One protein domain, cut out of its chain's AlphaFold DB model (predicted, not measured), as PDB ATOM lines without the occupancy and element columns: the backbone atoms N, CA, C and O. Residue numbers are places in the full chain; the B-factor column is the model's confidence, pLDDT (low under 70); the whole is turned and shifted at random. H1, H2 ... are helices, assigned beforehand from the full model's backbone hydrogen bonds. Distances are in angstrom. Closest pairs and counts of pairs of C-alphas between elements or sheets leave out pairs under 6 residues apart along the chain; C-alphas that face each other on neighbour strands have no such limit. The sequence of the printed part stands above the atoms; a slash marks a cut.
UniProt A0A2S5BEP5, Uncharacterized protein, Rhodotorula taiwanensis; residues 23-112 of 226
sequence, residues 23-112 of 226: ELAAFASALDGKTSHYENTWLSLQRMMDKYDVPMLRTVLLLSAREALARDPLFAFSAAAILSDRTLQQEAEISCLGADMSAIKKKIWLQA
ATOM      1  N   GLU A  23     -71.144  29.104-124.393       94.06
ATOM      2  CA  GLU A  23     -69.798  29.474-123.948       94.06
ATOM      3  C   GLU A  23     -69.841  30.237-122.623       94.06
ATOM      4  O   GLU A  23     -69.071  29.919-121.719       94.06
ATOM      5  N   LEU A  24     -70.780  31.175-122.459       94.88
ATOM      6  CA  LEU A  24     -70.963  31.905-121.197       94.88
ATOM      7  C   LEU A  24     -71.376  30.975-120.045       94.88
ATOM      8  O   LEU A  24     -70.887  31.119-118.925       94.88
ATOM      9  N   ALA A  25     -72.228  29.983-120.309       95.31
ATOM     10  CA  ALA A  25     -72.599  28.977-119.313       95.31
ATOM     11  C   ALA A  25     -71.409  28.084-118.915       95.31
ATOM     12  O   ALA A  25     -71.244  27.748-117.737       95.31
ATOM     13  N   ALA A  26     -70.564  27.714-119.883       94.62
ATOM     14  CA  ALA A  26     -69.338  26.967-119.619       94.62
ATOM     15  C   ALA A  26     -68.338  27.800-118.805       94.62
ATOM     16  O   ALA A  26     -67.726  27.277-117.879       94.62
ATOM     17  N   PHE A  27     -68.223  29.095-119.105       96.19
ATOM     18  CA  PHE A  27     -67.399  30.046-118.363       96.19
ATOM     19  C   PHE A  27     -67.832  30.167-116.906       96.19
ATOM     20  O   PHE A  27     -67.017  29.940-116.018       96.19
ATOM     21  N   ALA A  28     -69.120  30.415-116.647       96.31
ATOM     22  CA  ALA A  28     -69.655  30.451-115.287       96.31
ATOM     23  C   ALA A  28     -69.394  29.130-114.539       96.31
ATOM     24  O   ALA A  28     -68.907  29.138-113.414       96.31
ATOM     25  N   SER A  29     -69.609  27.990-115.203       95.94
ATOM     26  CA  SER A  29     -69.314  26.670-114.630       95.94
ATOM     27  C   SER A  29     -67.830  26.479-114.294       95.94
ATOM     28  O   SER A  29     -67.507  25.835-113.298       95.94
ATOM     29  N   ALA A  30     -66.928  27.019-115.115       95.62
ATOM     30  CA  ALA A  30     -65.490  26.957-114.876       95.62
ATOM     31  C   ALA A  30     -65.061  27.852-113.704       95.62
ATOM     32  O   ALA A  30     -64.171  27.462-112.951       95.62
ATOM     33  N   LEU A  31     -65.715  29.001-113.493       94.19
ATOM     34  CA  LEU A  31     -65.502  29.838-112.303       94.19
ATOM     35  C   LEU A  31     -65.934  29.130-111.010       94.19
ATOM     36  O   LEU A  31     -65.300  29.321-109.976       94.19
ATOM     37  N   ASP A  32     -66.923  28.237-111.088       94.75
ATOM     38  CA  ASP A  32     -67.292  27.321-109.996       94.75
ATOM     39  C   ASP A  32     -66.307  26.139-109.832       94.75
ATOM     40  O   ASP A  32     -66.558  25.210-109.064       94.75
ATOM     41  N   GLY A  33     -65.197  26.128-110.578       92.50
ATOM     42  CA  GLY A  33     -64.153  25.104-110.505       92.50
ATOM     43  C   GLY A  33     -64.426  23.833-111.313       92.50
ATOM     44  O   GLY A  33     -63.678  22.864-111.183       92.50
ATOM     45  N   LYS A  34     -65.469  23.792-112.156       93.56
ATOM     46  CA  LYS A  34     -65.749  22.615-112.997       93.56
ATOM     47  C   LYS A  34     -64.801  22.568-114.196       93.56
ATOM     48  O   LYS A  34     -64.688  23.534-114.949       93.56
ATOM     49  N   THR A  35     -64.164  21.420-114.415       90.56
ATOM     50  CA  THR A  35     -63.296  21.181-115.573       90.56
ATOM     51  C   THR A  35     -64.099  20.692-116.784       90.56
ATOM     52  O   THR A  35     -65.193  20.137-116.663       90.56
ATOM     53  N   SER A  36     -63.568  20.914-117.988       88.38
ATOM     54  CA  SER A  36     -64.109  20.353-119.232       88.38
ATOM     55  C   SER A  36     -62.976  19.823-120.094       88.38
ATOM     56  O   SER A  36     -62.020  20.550-120.365       88.38
ATOM     57  N   HIS A  37     -63.101  18.575-120.545       83.81
ATOM     58  CA  HIS A  37     -62.138  17.927-121.445       83.81
ATOM     59  C   HIS A  37     -62.503  18.087-122.925       83.81
ATOM     60  O   HIS A  37     -61.823  17.550-123.799       83.81
ATOM     61  N   TYR A  38     -63.610  18.769-123.230       92.44
ATOM     62  CA  TYR A  38     -64.016  18.983-124.611       92.44
ATOM     63  C   TYR A  38     -63.174  20.087-125.232       92.44
ATOM     64  O   TYR A  38     -63.170  21.223-124.766       92.44
ATOM     65  N   GLU A  39     -62.512  19.752-126.335       94.50
ATOM     66  CA  GLU A  39     -61.564  20.624-127.024       94.50
ATOM     67  C   GLU A  39     -62.108  22.026-127.328       94.50
ATOM     68  O   GLU A  39     -61.459  23.021-127.013       94.50
ATOM     69  N   ASN A  40     -63.312  22.120-127.904       94.75
ATOM     70  CA  ASN A  40     -63.907  23.418-128.231       94.75
ATOM     71  C   ASN A  40     -64.198  24.236-126.963       94.75
ATOM     72  O   ASN A  40     -63.908  25.426-126.931       94.75
ATOM     73  N   THR A  41     -64.728  23.599-125.915       95.75
ATOM     74  CA  THR A  41     -65.021  24.268-124.643       95.75
ATOM     75  C   THR A  41     -63.744  24.764-123.978       95.75
ATOM     76  O   THR A  41     -63.699  25.910-123.545       95.75
ATOM     77  N   TRP A  42     -62.694  23.940-123.938       96.88
ATOM     78  CA  TRP A  42     -61.406  24.322-123.359       96.88
ATOM     79  C   TRP A  42     -60.794  25.521-124.095       96.88
ATOM     80  O   TRP A  42     -60.365  26.476-123.455       96.88
ATOM     81  N   LEU A  43     -60.822  25.525-125.435       96.31
ATOM     82  CA  LEU A  43     -60.325  26.647-126.241       96.31
ATOM     83  C   LEU A  43     -61.154  27.925-126.049       96.31
ATOM     84  O   LEU A  43     -60.577  29.006-125.961       96.31
ATOM     85  N   SER A  44     -62.485  27.832-125.967       95.75
ATOM     86  CA  SER A  44     -63.326  29.003-125.674       95.75
ATOM     87  C   SER A  44     -63.022  29.567-124.283       95.75
ATOM     88  O   SER A  44     -62.860  30.776-124.144       95.75
ATOM     89  N   LEU A  45     -62.846  28.707-123.272       96.44
ATOM     90  CA  LEU A  45     -62.456  29.120-121.920       96.44
ATOM     91  C   LEU A  45     -61.070  29.779-121.884       96.44
ATOM     92  O   LEU A  45     -60.903  30.783-121.198       96.44
ATOM     93  N   GLN A  46     -60.096  29.263-122.639       96.38
ATOM     94  CA  GLN A  46     -58.766  29.867-122.754       96.38
ATOM     95  C   GLN A  46     -58.840  31.276-123.364       96.38
ATOM     96  O   GLN A  46     -58.260  32.207-122.814       96.38
ATOM     97  N   ARG A  47     -59.625  31.474-124.430       95.12
ATOM     98  CA  ARG A  47     -59.825  32.811-125.019       95.12
ATOM     99  C   ARG A  47     -60.528  33.767-124.065       95.12
ATOM    100  O   ARG A  47     -60.208  34.950-124.044       95.12
ATOM    101  N   MET A  48     -61.502  33.275-123.302       95.19
ATOM    102  CA  MET A  48     -62.209  34.076-122.303       95.19
ATOM    103  C   MET A  48     -61.298  34.457-121.134       95.19
ATOM    104  O   MET A  48     -61.371  35.590-120.670       95.19
ATOM    105  N   MET A  49     -60.422  33.553-120.685       96.12
ATOM    106  CA  MET A  49     -59.397  33.857-119.685       96.12
ATOM    107  C   MET A  49     -58.543  35.050-120.125       96.12
ATOM    108  O   MET A  49     -58.396  35.989-119.347       96.12
ATOM    109  N   ASP A  50     -58.055  35.040-121.371       94.12
ATOM    110  CA  ASP A  50     -57.248  36.133-121.925       94.12
ATOM    111  C   ASP A  50     -58.074  37.415-122.135       94.12
ATOM    112  O   ASP A  50     -57.624  38.511-121.816       94.12
ATOM    113  N   LYS A  51     -59.303  37.293-122.661       94.19
ATOM    114  CA  LYS A  51     -60.178  38.436-122.978       94.19
ATOM    115  C   LYS A  51     -60.644  39.190-121.730       94.19
ATOM    116  O   LYS A  51     -60.746  40.414-121.771       94.19
ATOM    117  N   TYR A  52     -60.981  38.465-120.666       94.62
ATOM    118  CA  TYR A  52     -61.548  39.027-119.437       94.62
ATOM    119  C   TYR A  52     -60.519  39.184-118.309       94.62
ATOM    120  O   TYR A  52     -60.904  39.605-117.221       94.62
ATOM    121  N   ASP A  53     -59.249  38.845-118.557       94.81
ATOM    122  CA  ASP A  53     -58.153  38.869-117.577       94.81
ATOM    123  C   ASP A  53     -58.512  38.145-116.267       94.81
ATOM    124  O   ASP A  53     -58.503  38.703-115.168       94.81
ATOM    125  N   VAL A  54     -58.908  36.873-116.392       95.88
ATOM    126  CA  VAL A  54     -59.377  36.055-115.260       95.88
ATOM    127  C   VAL A  54     -58.345  34.972-114.926       95.88
ATOM    128  O   VAL A  54     -58.506  33.815-115.325       95.88
ATOM    129  N   PRO A  55     -57.285  35.287-114.156       93.50
ATOM    130  CA  PRO A  55     -56.157  34.378-113.938       93.50
ATOM    131  C   PRO A  55     -56.539  33.080-113.216       93.50
ATOM    132  O   PRO A  55     -55.872  32.063-113.395       93.50
ATOM    133  N   MET A  56     -57.628  33.067-112.437       94.25
ATOM    134  CA  MET A  56     -58.106  31.844-111.776       94.25
ATOM    135  C   MET A  56     -58.498  30.735-112.764       94.25
ATOM    136  O   MET A  56     -58.343  29.555-112.448       94.25
ATOM    137  N   LEU A  57     -58.935  31.090-113.981       95.44
ATOM    138  CA  LEU A  57     -59.261  30.102-115.009       95.44
ATOM    139  C   LEU A  57     -58.034  29.340-115.488       95.44
ATOM    140  O   LEU A  57     -58.169  28.183-115.882       95.44
ATOM    141  N   ARG A  58     -56.834  29.924-115.380       96.19
ATOM    142  CA  ARG A  58     -55.588  29.227-115.713       96.19
ATOM    143  C   ARG A  58     -55.451  27.938-114.908       96.19
ATOM    144  O   ARG A  58     -55.126  26.902-115.479       96.19
ATOM    145  N   THR A  59     -55.757  27.975-113.612       95.81
ATOM    146  CA  THR A  59     -55.704  26.788-112.745       95.81
ATOM    147  C   THR A  59     -56.716  25.731-113.182       95.81
ATOM    148  O   THR A  59     -56.367  24.558-113.275       95.81
ATOM    149  N   VAL A  60     -57.946  26.130-113.516       96.44
ATOM    150  CA  VAL A  60     -58.995  25.207-113.988       96.44
ATOM    151  C   VAL A  60     -58.608  24.564-115.326       96.44
ATOM    152  O   VAL A  60     -58.779  23.358-115.515       96.44
ATOM    153  N   LEU A  61     -58.031  25.343-116.246       97.06
ATOM    154  CA  LEU A  61     -57.562  24.850-117.540       97.06
ATOM    155  C   LEU A  61     -56.374  23.889-117.399       97.06
ATOM    156  O   LEU A  61     -56.351  22.872-118.095       97.06
ATOM    157  N   LEU A  62     -55.431  24.170-116.488       96.69
ATOM    158  CA  LEU A  62     -54.313  23.274-116.166       96.69
ATOM    159  C   LEU A  62     -54.789  21.970-115.526       96.69
ATOM    160  O   LEU A  62     -54.319  20.902-115.911       96.69
ATOM    161  N   LEU A  63     -55.746  22.033-114.595       95.69
ATOM    162  CA  LEU A  63     -56.350  20.839-114.001       95.69
ATOM    163  C   LEU A  63     -57.034  19.982-115.070       95.69
ATOM    164  O   LEU A  63     -56.756  18.788-115.149       95.69
ATOM    165  N   SER A  64     -57.823  20.592-115.961       95.88
ATOM    166  CA  SER A  64     -58.434  19.873-117.086       95.88
ATOM    167  C   SER A  64     -57.390  19.220-118.003       95.88
ATOM    168  O   SER A  64     -57.548  18.062-118.397       95.88
ATOM    169  N   ALA A  65     -56.304  19.933-118.322       95.88
ATOM    170  CA  ALA A  65     -55.207  19.401-119.127       95.88
ATOM    171  C   ALA A  65     -54.522  18.211-118.437       95.88
ATOM    172  O   ALA A  65     -54.241  17.199-119.081       95.88
ATOM    173  N   ARG A  66     -54.314  18.294-117.119       95.12
ATOM    174  CA  ARG A  66     -53.727  17.216-116.318       95.12
ATOM    175  C   ARG A  66     -54.636  15.991-116.240       95.12
ATOM    176  O   ARG A  66     -54.164  14.876-116.430       95.12
ATOM    177  N   GLU A  67     -55.934  16.178-116.026       93.81
ATOM    178  CA  GLU A  67     -56.930  15.095-116.041       93.81
ATOM    179  C   GLU A  67     -57.033  14.426-117.422       93.81
ATOM    180  O   GLU A  67     -57.271  13.220-117.531       93.81
ATOM    181  N   ALA A  68     -56.819  15.197-118.491       93.12
ATOM    182  CA  ALA A  68     -56.809  14.688-119.853       93.12
ATOM    183  C   ALA A  68     -55.550  13.876-120.193       93.12
ATOM    184  O   ALA A  68     -55.614  13.084-121.128       93.12
ATOM    185  N   LEU A  69     -54.449  13.994-119.440       92.12
ATOM    186  CA  LEU A  69     -53.158  13.363-119.748       92.12
ATOM    187  C   LEU A  69     -53.264  11.859-120.039       92.12
ATOM    188  O   LEU A  69     -52.743  11.390-121.046       92.12
ATOM    189  N   ALA A  70     -53.984  11.099-119.211       86.62
ATOM    190  CA  ALA A  70     -54.114   9.649-119.394       86.62
ATOM    191  C   ALA A  70     -54.998   9.262-120.599       86.62
ATOM    192  O   ALA A  70     -54.804   8.218-121.228       86.62
ATOM    193  N   ARG A  71     -55.991  10.098-120.925       90.19
ATOM    194  CA  ARG A  71     -56.989   9.828-121.974       90.19
ATOM    195  C   ARG A  71     -56.508  10.307-123.339       90.19
ATOM    196  O   ARG A  71     -56.613   9.590-124.333       90.19
ATOM    197  N   ASP A  72     -55.967  11.515-123.361       92.81
ATOM    198  CA  ASP A  72     -55.564  12.264-124.537       92.81
ATOM    199  C   ASP A  72     -54.266  13.053-124.270       92.81
ATOM    200  O   ASP A  72     -54.294  14.270-124.056       92.81
ATOM    201  N   PRO A  73     -53.106  12.370-124.301       92.81
ATOM    202  CA  PRO A  73     -51.806  12.994-124.062       92.81
ATOM    203  C   PRO A  73     -51.515  14.175-124.984       92.81
ATOM    204  O   PRO A  73     -50.928  15.168-124.572       92.81
ATOM    205  N   LEU A  74     -51.964  14.095-126.237       94.19
ATOM    206  CA  LEU A  74     -51.738  15.144-127.221       94.19
ATOM    207  C   LEU A  74     -52.530  16.413-126.890       94.19
ATOM    208  O   LEU A  74     -52.016  17.522-127.058       94.19
ATOM    209  N   PHE A  75     -53.771  16.261-126.419       95.19
ATOM    210  CA  PHE A  75     -54.533  17.379-125.877       95.19
ATOM    211  C   PHE A  75     -53.805  17.986-124.676       95.19
ATOM    212  O   PHE A  75     -53.584  19.193-124.666       95.19
ATOM    213  N   ALA A  76     -53.374  17.157-123.718       95.94
ATOM    214  CA  ALA A  76     -52.665  17.615-122.523       95.94
ATOM    215  C   ALA A  76     -51.370  18.367-122.871       95.94
ATOM    216  O   ALA A  76     -51.143  19.459-122.357       95.94
ATOM    217  N   PHE A  77     -50.576  17.844-123.809       96.25
ATOM    218  CA  PHE A  77     -49.370  18.496-124.317       96.25
ATOM    219  C   PHE A  77     -49.686  19.861-124.929       96.25
ATOM    220  O   PHE A  77     -49.040  20.854-124.605       96.25
ATOM    221  N   SER A  78     -50.686  19.916-125.812       96.69
ATOM    222  CA  SER A  78     -51.050  21.141-126.532       96.69
ATOM    223  C   SER A  78     -51.582  22.206-125.573       96.69
ATOM    224  O   SER A  78     -51.183  23.364-125.649       96.69
ATOM    225  N   ALA A  79     -52.442  21.801-124.637       97.19
ATOM    226  CA  ALA A  79     -52.976  22.650-123.583       97.19
ATOM    227  C   ALA A  79     -51.861  23.207-122.683       97.19
ATOM    228  O   ALA A  79     -51.812  24.410-122.435       97.19
ATOM    229  N   ALA A  80     -50.935  22.350-122.244       97.25
ATOM    230  CA  ALA A  80     -49.788  22.749-121.434       97.25
ATOM    231  C   ALA A  80     -48.865  23.720-122.185       97.25
ATOM    232  O   ALA A  80     -48.443  24.722-121.615       97.25
ATOM    233  N   ALA A  81     -48.621  23.480-123.479       96.81
ATOM    234  CA  ALA A  81     -47.840  24.372-124.333       96.81
ATOM    235  C   ALA A  81     -48.484  25.764-124.459       96.81
ATOM    236  O   ALA A  81     -47.798  26.771-124.310       96.81
ATOM    237  N   ILE A  82     -49.803  25.832-124.685       97.12
ATOM    238  CA  ILE A  82     -50.555  27.099-124.763       97.12
ATOM    239  C   ILE A  82     -50.470  27.865-123.436       97.12
ATOM    240  O   ILE A  82     -50.263  29.075-123.426       97.12
ATOM    241  N   LEU A  83     -50.579  27.166-122.304       96.81
ATOM    242  CA  LEU A  83     -50.523  27.770-120.968       96.81
ATOM    243  C   LEU A  83     -49.098  27.983-120.434       96.81
ATOM    244  O   LEU A  83     -48.937  28.423-119.287       96.81
ATOM    245  N   SER A  84     -48.083  27.679-121.250       96.38
ATOM    246  CA  SER A  84     -46.662  27.732-120.889       96.38
ATOM    247  C   SER A  84     -46.323  26.932-119.620       96.38
ATOM    248  O   SER A  84     -45.456  27.323-118.839       96.38
ATOM    249  N   ASP A  85     -47.016  25.814-119.379       96.56
ATOM    250  CA  ASP A  85     -46.714  24.890-118.282       96.56
ATOM    251  C   ASP A  85     -45.743  23.813-118.761       96.56
ATOM    252  O   ASP A  85     -46.123  22.809-119.369       96.56
ATOM    253  N   ARG A  86     -44.456  24.043-118.501       93.12
ATOM    254  CA  ARG A  86     -43.398  23.170-119.009       93.12
ATOM    255  C   ARG A  86     -43.403  21.787-118.367       93.12
ATOM    256  O   ARG A  86     -43.105  20.806-119.045       93.12
ATOM    257  N   THR A  87     -43.743  21.705-117.087       92.81
ATOM    258  CA  THR A  87     -43.736  20.449-116.334       92.81
ATOM    259  C   THR A  87     -44.789  19.496-116.890       92.81
ATOM    260  O   THR A  87     -44.458  18.379-117.290       92.81
ATOM    261  N   LEU A  88     -46.038  19.956-117.018       94.25
ATOM    262  CA  LEU A  88     -47.115  19.148-117.590       94.25
ATOM    263  C   LEU A  88     -46.847  18.815-119.060       94.25
ATOM    264  O   LEU A  88     -47.143  17.711-119.515       94.25
ATOM    265  N   GLN A  89     -46.255  19.750-119.806       94.38
ATOM    266  CA  GLN A  89     -45.899  19.517-121.197       94.38
ATOM    267  C   GLN A  89     -44.885  18.371-121.352       94.38
ATOM    268  O   GLN A  89     -45.044  17.549-122.250       94.38
ATOM    269  N   GLN A  90     -43.874  18.288-120.483       88.94
ATOM    270  CA  GLN A  90     -42.895  17.194-120.488       88.94
ATOM    271  C   GLN A  90     -43.521  15.851-120.085       88.94
ATOM    272  O   GLN A  90     -43.233  14.828-120.707       88.94
ATOM    273  N   GLU A  91     -44.410  15.843-119.085       88.94
ATOM    274  CA  GLU A  91     -45.173  14.641-118.705       88.94
ATOM    275  C   GLU A  91     -46.019  14.121-119.889       88.94
ATOM    276  O   GLU A  91     -46.072  12.915-120.169       88.94
ATOM    277  N   ALA A  92     -46.649  15.040-120.626       92.19
ATOM    278  CA  ALA A  92     -47.457  14.733-121.800       92.19
ATOM    279  C   ALA A  92     -46.635  14.300-123.018       92.19
ATOM    280  O   ALA A  92     -47.059  13.404-123.740       92.19
ATOM    281  N   GLU A  93     -45.452  14.878-123.223       89.69
ATOM    282  CA  GLU A  93     -44.539  14.552-124.326       89.69
ATOM    283  C   GLU A  93     -44.130  13.077-124.326       89.69
ATOM    284  O   GLU A  93     -44.238  12.409-125.353       89.69
ATOM    285  N   ILE A  94     -43.757  12.536-123.164       83.75
ATOM    286  CA  ILE A  94     -43.439  11.107-123.014       83.75
ATOM    287  C   ILE A  94     -44.671  10.254-123.346       83.75
ATOM    288  O   ILE A  94     -44.587   9.254-124.058       83.75
ATOM    289  N   SER A  95     -45.840  10.702-122.890       85.75
ATOM    290  CA  SER A  95     -47.127  10.047-123.138       85.75
ATOM    291  C   SER A  95     -47.624  10.212-124.585       85.75
ATOM    292  O   SER A  95     -48.617   9.598-124.974       85.75
ATOM    293  N   CYS A  96     -46.965  11.027-125.412       87.19
ATOM    294  CA  CYS A  96     -47.268  11.196-126.833       87.19
ATOM    295  C   CYS A  96     -46.447  10.275-127.747       87.19
ATOM    296  O   CYS A  96     -46.791  10.176-128.922       87.19
ATOM    297  N   LEU A  97     -45.413   9.595-127.241       83.56
ATOM    298  CA  LEU A  97     -44.532   8.749-128.053       83.56
ATOM    299  C   LEU A  97     -45.300   7.676-128.836       83.56
ATOM    300  O   LEU A  97     -46.165   6.992-128.284       83.56
ATOM    301  N   GLY A  98     -44.990   7.523-130.125       71.75
ATOM    302  CA  GLY A  98     -45.641   6.535-130.992       71.75
ATOM    303  C   GLY A  98     -47.075   6.892-131.396       71.75
ATOM    304  O   GLY A  98     -47.765   6.072-132.002       71.75
ATOM    305  N   ALA A  99     -47.558   8.094-131.067       77.50
ATOM    306  CA  ALA A  99     -48.761   8.625-131.691       77.50
ATOM    307  C   ALA A  99     -48.448   9.017-133.142       77.50
ATOM    308  O   ALA A  99     -47.445   9.673-133.404       77.50
ATOM    309  N   ASP A 100     -49.330   8.676-134.084       78.19
ATOM    310  CA  ASP A 100     -49.180   9.131-135.469       78.19
ATOM    311  C   ASP A 100     -49.397  10.650-135.553       78.19
ATOM    312  O   ASP A 100     -50.523  11.151-135.649       78.19
ATOM    313  N   MET A 101     -48.286  11.387-135.522       78.81
ATOM    314  CA  MET A 101     -48.286  12.846-135.535       78.81
ATOM    315  C   MET A 101     -48.712  13.449-136.876       78.81
ATOM    316  O   MET A 101     -49.050  14.639-136.945       78.81
ATOM    317  N   SER A 102     -48.683  12.659-137.951       74.56
ATOM    318  CA  SER A 102     -49.009  13.107-139.305       74.56
ATOM    319  C   SER A 102     -50.520  13.183-139.545       74.56
ATOM    320  O   SER A 102     -50.987  14.044-140.293       74.56
ATOM    321  N   ALA A 103     -51.296  12.355-138.841       75.38
ATOM    322  CA  ALA A 103     -52.750  12.271-138.968       75.38
ATOM    323  C   ALA A 103     -53.529  13.191-138.004       75.38
ATOM    324  O   ALA A 103     -54.765  13.178-137.987       75.38
ATOM    325  N   ILE A 104     -52.842  14.003-137.195       85.12
ATOM    326  CA  ILE A 104     -53.485  14.837-136.174       85.12
ATOM    327  C   ILE A 104     -54.280  15.980-136.811       85.12
ATOM    328  O   ILE A 104     -53.721  16.899-137.406       85.12
ATOM    329  N   LYS A 105     -55.596  15.978-136.572       86.69
ATOM    330  CA  LYS A 105     -56.529  17.046-136.981       86.69
ATOM    331  C   LYS A 105     -57.112  17.846-135.809       86.69
ATOM    332  O   LYS A 105     -58.103  18.551-135.982       86.69
ATOM    333  N   LYS A 106     -56.534  17.720-134.611       88.56
ATOM    334  CA  LYS A 106     -57.027  18.410-133.409       88.56
ATOM    335  C   LYS A 106     -56.810  19.919-133.525       88.56
ATOM    336  O   LYS A 106     -55.717  20.367-133.868       88.56
ATOM    337  N   LYS A 107     -57.839  20.707-133.226       94.38
ATOM    338  CA  LYS A 107     -57.786  22.175-133.223       94.38
ATOM    339  C   LYS A 107     -56.809  22.709-132.179       94.38
ATOM    340  O   LYS A 107     -56.069  23.635-132.484       94.38
ATOM    341  N   ILE A 108     -56.776  22.130-130.979       94.62
ATOM    342  CA  ILE A 108     -55.880  22.535-129.892       94.62
ATOM    343  C   ILE A 108     -54.420  22.315-130.273       94.62
ATOM    344  O   ILE A 108     -53.582  23.155-129.975       94.62
ATOM    345  N   TRP A 109     -54.132  21.238-131.012       95.06
ATOM    346  CA  TRP A 109     -52.803  21.008-131.564       95.06
ATOM    347  C   TRP A 109     -52.421  22.146-132.506       95.06
ATOM    348  O   TRP A 109     -51.365  22.737-132.345       95.06
ATOM    349  N   LEU A 110     -53.301  22.522-133.437       94.12
ATOM    350  CA  LEU A 110     -53.041  23.628-134.366       94.12
ATOM    351  C   LEU A 110     -52.877  24.992-133.672       94.12
ATOM    352  O   LEU A 110     -52.192  25.853-134.218       94.12
ATOM    353  N   GLN A 111     -53.483  25.180-132.497       95.25
ATOM    354  CA  GLN A 111     -53.342  26.387-131.671       95.25
ATOM    355  C   GLN A 111     -52.061  26.388-130.821       95.25
ATOM    356  O   GLN A 111     -51.633  27.447-130.373       95.25
ATOM    357  N   ALA A 112     -51.434  25.230-130.595       95.75
ATOM    358  CA  ALA A 112     -50.181  25.165-129.857       95.75
ATOM    359  C   ALA A 112     -49.049  25.873-130.631       95.75
ATOM    360  O   ALA A 112     -48.989  25.764-131.871       95.75
TER     361      ALA A 112
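What this domain is: This is residues 23 to 112 of the 226 residues of an uncharacterized protein of Rhodotorula taiwanensis (UniProt A0A2S5BEP5). Helices H2, H3, H4 and H5 zigzag, each folding back on the one before; H1 crosses H2 and H3 at one end, and short H6 packs on H2 and H4. The printed part has 90 residues with six named helices, H1 to H6, and no named strand: all helix, compact, radius of gyration of the C-alphas 12.6 A, spans 37 by 24 by 19 A.

Where its parts are: H1, residues 23 to 31, 12.4 A, begins at C-alpha 23 (-69.798, 29.474, -123.948). H2 is residues 39 to 52, 19.9 A; H3 56 to 68, 19.0 A; H4 73 to 82, 14.2 A; H5 86 to 95, 14.3 A. H6, residues 107 to 111, 6.3 A, ends at C-alpha 111 (-53.342, 26.387, -131.671).

How they stand to each other: H1 touches H2 about perpendicular, 76 degrees; their closest C-alphas, Phe 27 and Leu 45, are 6.2 A apart. H4 and H5 form a helical hairpin, a shallow tilt of 22 degrees, opposite ways; their closest C-alphas, Phe 77 and Gln 89, are 4.8 A apart. Every O i to N i+4 pair is within hydrogen-bond range in H1, H2, H4 and H6, against 8 of 9 in H3 and 5 of 6 in H5.

The domain as a whole: The farthest C-alphas, Tyr 52 and Gly 98, are 38.0 A apart. The printed part has no cut; the link H5 to H6 is long. No printed residue is under pLDDT 70.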